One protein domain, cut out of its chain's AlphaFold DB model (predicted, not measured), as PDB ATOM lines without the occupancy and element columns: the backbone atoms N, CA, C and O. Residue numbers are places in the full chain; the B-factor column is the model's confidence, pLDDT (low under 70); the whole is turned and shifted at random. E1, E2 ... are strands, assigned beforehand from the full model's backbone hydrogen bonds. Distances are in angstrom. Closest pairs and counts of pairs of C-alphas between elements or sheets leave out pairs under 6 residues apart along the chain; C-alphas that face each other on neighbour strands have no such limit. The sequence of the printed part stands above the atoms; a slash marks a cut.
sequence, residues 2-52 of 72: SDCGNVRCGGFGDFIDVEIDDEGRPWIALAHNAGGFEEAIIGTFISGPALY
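This is residues 2 to 52 of the 72 residues of an uncharacterized protein of Candidatus Poseidoniales archaeon (UniProt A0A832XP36). There is little regular structure here: a slender ribbon of three antiparallel strands, with a long loop, residues 2 to 15, at one end and the tail, residues 45 to 52, at the other. The printed part has 51 residues, of which 18 lie in E1, E2 and E3, in that order along the chain and across the sheet, with no named helix: all strand. It is loose, radius of gyration of the C-alphas 13.4 A, and elongated, 37 by 21 by 16 A.

Pass residues 2 to 15 and find C-alpha 16 at (-20.936, 21.921, -6.392), where E1, residues 16 to 20, begins. E2, residues 26 to 32, is 19.6 A long. E3, residues 39 to 44, 17.1 A, ends at (-27.983, 12.590, -11.087).

The strands form a meander, each the antiparallel neighbour of the one before. In hairpin E1 and E2, at 155 degrees, N 27 and O 19 are within hydrogen-bond range, 2.8 A. In hairpin E2 and E3, at 166 degrees, look at N 30 and O 41, 2.8 A.

The C-alphas farthest apart, Ser 2 and Glu 23, are 38.7 A apart. The printed part has no cut; link E1 to E2 is tight, E2 to E3 short. pLDDT is under 70 at residues 2 to 15 and 32 to 38.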
ATOM      1  N   SER A   2     -23.816  38.239   1.996       58.06
ATOM      2  CA  SER A   2     -24.806  38.419   0.917       58.06
ATOM      3  C   SER A   2     -24.375  37.898  -0.463       58.06
ATOM      4  O   SER A   2     -25.080  38.162  -1.427       58.06
ATOM      5  N   ASP A   3     -23.241  37.196  -0.570       59.72
ATOM      6  CA  ASP A   3     -22.680  36.745  -1.861       59.72
ATOM      7  C   ASP A   3     -22.030  35.341  -1.799       59.72
ATOM      8  O   ASP A   3     -21.191  34.973  -2.624       59.72
ATOM      9  N   CYS A   4     -22.389  34.530  -0.792       59.66
ATOM     10  CA  CYS A   4     -21.910  33.145  -0.728       59.66
ATOM     11  C   CYS A   4     -22.642  32.289  -1.764       59.66
ATOM     12  O   CYS A   4     -23.869  32.213  -1.753       59.66
ATOM     13  N   GLY A   5     -21.867  31.689  -2.667       53.47
ATOM     14  CA  GLY A   5     -22.331  31.010  -3.882       53.47
ATOM     15  C   GLY A   5     -21.664  31.550  -5.156       53.47
ATOM     16  O   GLY A   5     -21.488  30.799  -6.108       53.47
ATOM     17  N   ASN A   6     -21.229  32.819  -5.150       53.62
ATOM     18  CA  ASN A   6     -20.446  33.445  -6.227       53.62
ATOM     19  C   ASN A   6     -18.961  33.619  -5.840       53.62
ATOM     20  O   ASN A   6     -18.069  33.431  -6.666       53.62
ATOM     21  N   VAL A   7     -18.675  33.921  -4.567       56.12
ATOM     22  CA  VAL A   7     -17.308  33.978  -4.018       56.12
ATOM     23  C   VAL A   7     -17.074  32.894  -2.966       56.12
ATOM     24  O   VAL A   7     -17.998  32.482  -2.264       56.12
ATOM     25  N   ARG A   8     -15.818  32.434  -2.848       56.12
ATOM     26  CA  ARG A   8     -15.402  31.436  -1.850       56.12
ATOM     27  C   ARG A   8     -15.473  32.058  -0.455       56.12
ATOM     28  O   ARG A   8     -14.561  32.779  -0.058       56.12
ATOM     29  N   CYS A   9     -16.552  31.790   0.272       62.06
ATOM     30  CA  CYS A   9     -16.761  32.294   1.626       62.06
ATOM     31  C   CYS A   9     -16.057  31.453   2.702       62.06
ATOM     32  O   CYS A   9     -16.040  31.853   3.866       62.06
ATOM     33  N   GLY A  10     -15.442  30.333   2.316       52.66
ATOM     34  CA  GLY A  10     -14.597  29.521   3.189       52.66
ATOM     35  C   GLY A  10     -15.374  28.549   4.077       52.66
ATOM     36  O   GLY A  10     -14.804  28.044   5.042       52.66
ATOM     37  N   GLY A  11     -16.646  28.285   3.762       57.06
ATOM     38  CA  GLY A  11     -17.434  27.224   4.382       57.06
ATOM     39  C   GLY A  11     -17.228  25.875   3.686       57.06
ATOM     40  O   GLY A  11     -16.943  25.797   2.490       57.06
ATOM     41  N   PHE A  12     -17.372  24.784   4.440       50.50
ATOM     42  CA  PHE A  12     -17.557  23.451   3.865       50.50
ATOM     43  C   PHE A  12     -18.925  23.445   3.157       50.50
ATOM     44  O   PHE A  12     -19.938  23.671   3.821       50.50
ATOM     45  N   GLY A  13     -18.960  23.246   1.834       54.28
ATOM     46  CA  GLY A  13     -20.209  23.299   1.057       54.28
ATOM     47  C   GLY A  13     -20.429  24.536   0.167       54.28
ATOM     48  O   GLY A  13     -21.535  24.796  -0.298       54.28
ATOM     49  N   ASP A  14     -19.385  25.315  -0.106       61.69
ATOM     50  CA  ASP A  14     -19.479  26.464  -1.024       61.69
ATOM     51  C   ASP A  14     -19.297  26.062  -2.511       61.69
ATOM     52  O   ASP A  14     -19.240  26.929  -3.385       61.69
ATOM     53  N   PHE A  15     -19.170  24.761  -2.811       62.44
ATOM     54  CA  PHE A  15     -18.934  24.222  -4.156       62.44
ATOM     55  C   PHE A  15     -19.949  23.142  -4.510       62.44
ATOM     56  O   PHE A  15     -20.405  22.390  -3.653       62.44
ATOM     57  N   ILE A  16     -20.268  23.074  -5.802       72.69
ATOM     58  CA  ILE A  16     -20.936  21.921  -6.392       72.69
ATOM     59  C   ILE A  16     -19.825  20.975  -6.836       72.69
ATOM     60  O   ILE A  16     -19.083  21.300  -7.767       72.69
ATOM     61  N   ASP A  17     -19.713  19.833  -6.172       77.81
ATOM     62  CA  ASP A  17     -18.853  18.754  -6.638       77.81
ATOM     63  C   ASP A  17     -19.584  18.001  -7.748       77.81
ATOM     64  O   ASP A  17     -20.769  17.679  -7.625       77.81
ATOM     65  N   VAL A  18     -18.883  17.762  -8.855       87.06
ATOM     66  CA  VAL A  18     -19.372  16.927  -9.952       87.06
ATOM     67  C   VAL A  18     -18.425  15.753 -10.109       87.06
ATOM     68  O   VAL A  18     -17.243  15.945 -10.390       87.06
ATOM     69  N   GLU A  19     -18.959  14.550  -9.963       92.25
ATOM     70  CA  GLU A  19     -18.239  13.298 -10.170       92.25
ATOM     71  C   GLU A  19     -18.920  12.489 -11.275       92.25
ATOM     72  O   GLU A  19     -20.125  12.608 -11.495       92.25
ATOM     73  N   ILE A  20     -18.149  11.696 -12.012       94.69
ATOM     74  CA  ILE A  20     -18.676  10.740 -12.982       94.69
ATOM     75  C   ILE A  20     -18.326   9.353 -12.454       94.69
ATOM     76  O   ILE A  20     -17.144   9.078 -12.252       94.69
ATOM     77  N   ASP A  21     -19.339   8.518 -12.224       94.12
ATOM     78  CA  ASP A  21     -19.140   7.157 -11.721       94.12
ATOM     79  C   ASP A  21     -18.553   6.211 -12.782       94.12
ATOM     80  O   ASP A  21     -18.341   6.564 -13.949       94.12
ATOM     81  N   ASP A  22     -18.293   4.984 -12.352       94.69
ATOM     82  CA  ASP A  22     -17.734   3.874 -13.115       94.69
ATOM     83  C   ASP A  22     -18.558   3.568 -14.381       94.69
ATOM     84  O   ASP A  22     -18.018   3.166 -15.419       94.69
ATOM     85  N   GLU A  23     -19.877   3.776 -14.321       95.25
ATOM     86  CA  GLU A  23     -20.792   3.593 -15.442       95.25
ATOM     87  C   GLU A  23     -20.853   4.802 -16.384       95.25
ATOM     88  O   GLU A  23     -21.507   4.713 -17.434       95.25
ATOM     89  N   GLY A  24     -20.185   5.903 -16.045       96.69
ATOM     90  CA  GLY A  24     -20.176   7.146 -16.802       96.69
ATOM     91  C   GLY A  24     -21.348   8.076 -16.475       96.69
ATOM     92  O   GLY A  24     -21.625   8.988 -17.263       96.69
ATOM     93  N   ARG A  25     -22.070   7.862 -15.371       97.25
ATOM     94  CA  ARG A  25     -23.191   8.712 -14.953       97.25
ATOM     95  C   ARG A  25     -22.685   9.891 -14.116       97.25
ATOM     96  O   ARG A  25     -21.929   9.690 -13.169       97.25
ATOM     97  N   PRO A  26     -23.120  11.124 -14.420       96.25
ATOM     98  CA  PRO A  26     -22.760  12.278 -13.613       96.25
ATOM     99  C   PRO A  26     -23.557  12.322 -12.307       96.25
ATOM    100  O   PRO A  26     -24.778  12.129 -12.292       96.25
ATOM    101  N   TRP A  27     -22.871  12.680 -11.236       93.56
ATOM    102  CA  TRP A  27     -23.413  12.971  -9.921       93.56
ATOM    103  C   TRP A  27     -23.014  14.385  -9.539       93.56
ATOM    104  O   TRP A  27     -21.848  14.757  -9.645       93.56
ATOM    105  N   ILE A  28     -23.993  15.181  -9.122       90.31
ATOM    106  CA  ILE A  28     -23.769  16.520  -8.589       90.31
ATOM    107  C   ILE A  28     -24.108  16.511  -7.107       90.31
ATOM    108  O   ILE A  28     -25.167  16.014  -6.720       90.31
ATOM    109  N   ALA A  29     -23.229  17.061  -6.284       85.44
ATOM    110  CA  ALA A  29     -23.454  17.202  -4.858       85.44
ATOM    111  C   ALA A  29     -23.222  18.652  -4.442       85.44
ATOM    112  O   ALA A  29     -22.204  19.258  -4.769       85.44
ATOM    113  N   LEU A  30     -24.183  19.201  -3.710       78.88
ATOM    114  CA  LEU A  30     -24.055  20.463  -3.001       78.88
ATOM    115  C   LEU A  30     -24.297  20.172  -1.525       78.88
ATOM    116  O   LEU A  30     -25.438  19.967  -1.113       78.88
ATOM    117  N   ALA A  31     -23.234  20.147  -0.729       73.75
ATOM    118  CA  ALA A  31     -23.369  20.245   0.718       73.75
ATOM    119  C   ALA A  31     -23.607  21.717   1.061       73.75
ATOM    120  O   ALA A  31     -22.931  22.568   0.503       73.75
ATOM    121  N   HIS A  32     -24.545  22.051   1.940       64.06
ATOM    122  CA  HIS A  32     -24.734  23.434   2.371       64.06
ATOM    123  C   HIS A  32     -25.008  23.481   3.867       64.06
ATOM    124  O   HIS A  32     -25.987  22.921   4.343       64.06
ATOM    125  N   ASN A  33     -24.158  24.195   4.605       57.09
ATOM    126  CA  ASN A  33     -24.244  24.272   6.064       57.09
ATOM    127  C   ASN A  33     -24.512  25.703   6.577       57.09
ATOM    128  O   ASN A  33     -24.238  26.016   7.733       57.09
ATOM    129  N   ALA A  34     -25.036  26.628   5.757       58.25
ATOM    130  CA  ALA A  34     -25.264  27.996   6.255       58.25
ATOM    131  C   ALA A  34     -26.440  28.102   7.246       58.25
ATOM    132  O   ALA A  34     -26.537  29.095   7.964       58.25
ATOM    133  N   GLY A  35     -27.314  27.091   7.304       59.59
ATOM    134  CA  GLY A  35     -28.445  27.022   8.235       59.59
ATOM    135  C   GLY A  35     -28.137  26.389   9.598       59.59
ATOM    136  O   GLY A  35     -29.017  26.386  10.455       59.59
ATOM    137  N   GLY A  36     -26.925  25.857   9.816       62.53
ATOM    138  CA  GLY A  36     -26.572  25.116  11.037       62.53
ATOM    139  C   GLY A  36     -27.083  23.668  11.077       62.53
ATOM    140  O   GLY A  36     -27.089  23.053  12.142       62.53
ATOM    141  N   PHE A  37     -27.505  23.134   9.930       63.41
ATOM    142  CA  PHE A  37     -27.872  21.736   9.724       63.41
ATOM    143  C   PHE A  37     -26.949  21.139   8.651       63.41
ATOM    144  O   PHE A  37     -26.603  21.817   7.685       63.41
ATOM    145  N   GLU A  38     -26.549  19.876   8.810       68.94
ATOM    146  CA  GLU A  38     -25.750  19.147   7.815       68.94
ATOM    147  C   GLU A  38     -26.655  18.643   6.682       68.94
ATOM    148  O   GLU A  38     -27.012  17.466   6.614       68.94
ATOM    149  N   GLU A  39     -27.079  19.558   5.813       72.44
ATOM    150  CA  GLU A  39     -27.940  19.254   4.671       72.44
ATOM    151  C   GLU A  39     -27.128  19.172   3.372       72.44
ATOM    152  O   GLU A  39     -26.183  19.930   3.137       72.44
ATOM    153  N   ALA A  40     -27.515  18.237   2.504       74.81
ATOM    154  CA  ALA A  40     -26.924  18.073   1.186       74.81
ATOM    155  C   ALA A  40     -28.005  17.837   0.131       74.81
ATOM    156  O   ALA A  40     -29.001  17.149   0.370       74.81
ATOM    157  N   ILE A  41     -27.778  18.390  -1.056       78.50
ATOM    158  CA  ILE A  41     -28.543  18.106  -2.265       78.50
ATOM    159  C   ILE A  41     -27.662  17.241  -3.157       78.50
ATOM    160  O   ILE A  41     -26.543  17.627  -3.484       78.50
ATOM    161  N   ILE A  42     -28.181  16.086  -3.566       85.31
ATOM    162  CA  ILE A  42     -27.522  15.183  -4.509       85.31
ATOM    163  C   ILE A  42     -28.426  15.036  -5.732       85.31
ATOM    164  O   ILE A  42     -29.632  14.822  -5.598       85.31
ATOM    165  N   GLY A  43     -27.850  15.166  -6.922       88.56
ATOM    166  CA  GLY A  43     -28.542  15.031  -8.198       88.56
ATOM    167  C   GLY A  43     -27.798  14.105  -9.151       88.56
ATOM    168  O   GLY A  43     -26.576  14.009  -9.118       88.56
ATOM    169  N   THR A  44     -28.541  13.430 -10.023       93.38
ATOM    170  CA  THR A  44     -27.983  12.590 -11.087       93.38
ATOM    171  C   THR A  44     -28.963  12.468 -12.257       93.38
ATOM    172  O   THR A  44     -30.112  12.910 -12.173       93.38
ATOM    173  N   PHE A  45     -28.523  11.853 -13.353       93.88
ATOM    174  CA  PHE A  45     -29.394  11.470 -14.459       93.88
ATOM    175  C   PHE A  45     -30.217  10.235 -14.104       93.88
ATOM    176  O   PHE A  45     -29.668   9.197 -13.745       93.88
ATOM    177  N   ILE A  46     -31.533  10.321 -14.298       93.94
ATOM    178  CA  ILE A  46     -32.418   9.148 -14.303       93.94
ATOM    179  C   ILE A  46     -32.185   8.333 -15.581       93.94
ATOM    180  O   ILE A  46     -31.963   7.128 -15.512       93.94
ATOM    181  N   SER A  47     -32.142   9.007 -16.731       94.88
ATOM    182  CA  SER A  47     -31.833   8.446 -18.048       94.88
ATOM    183  C   SER A  47     -30.924   9.400 -18.831       94.88
ATOM    184  O   SER A  47     -30.857  10.593 -18.533       94.88
ATOM    185  N   GLY A  48     -30.185   8.879 -19.814       95.56
ATOM    186  CA  GLY A  48     -29.249   9.668 -20.621       95.56
ATOM    187  C   GLY A  48     -28.050   8.857 -21.118       95.56
ATOM    188  O   GLY A  48     -27.985   7.651 -20.872       95.56
ATOM    189  N   PRO A  49     -27.112   9.487 -21.845       97.50
ATOM    190  CA  PRO A  49     -25.881   8.837 -22.275       97.50
ATOM    191  C   PRO A  49     -24.846   8.761 -21.142       97.50
ATOM    192  O   PRO A  49     -24.828   9.615 -20.256       97.50
ATOM    193  N   ALA A  50     -23.949   7.775 -21.208       97.44
ATOM    194  CA  ALA A  50     -22.713   7.785 -20.429       97.44
ATOM    195  C   ALA A  50     -21.816   8.943 -20.903       97.44
ATOM    196  O   ALA A  50     -21.629   9.133 -22.108       97.44
ATOM    197  N   LEU A  51     -21.283   9.725 -19.964       96.38
ATOM    198  CA  LEU A  51     -20.419  10.883 -20.238       96.38
ATOM    199  C   LEU A  51     -18.925  10.539 -20.210       96.38
ATOM    200  O   LEU A  51     -18.090  11.381 -20.538       96.38
ATOM    201  N   TYR A  52     -18.591   9.306 -19.834       95.06
ATOM    202  CA  TYR A  52     -17.239   8.766 -19.838       95.06
ATOM    203  C   TYR A  52     -17.242   7.333 -20.387       95.06
ATOM    204  O   TYR A  52     -18.199   6.586 -20.191       95.06
TER     205      TYR A  52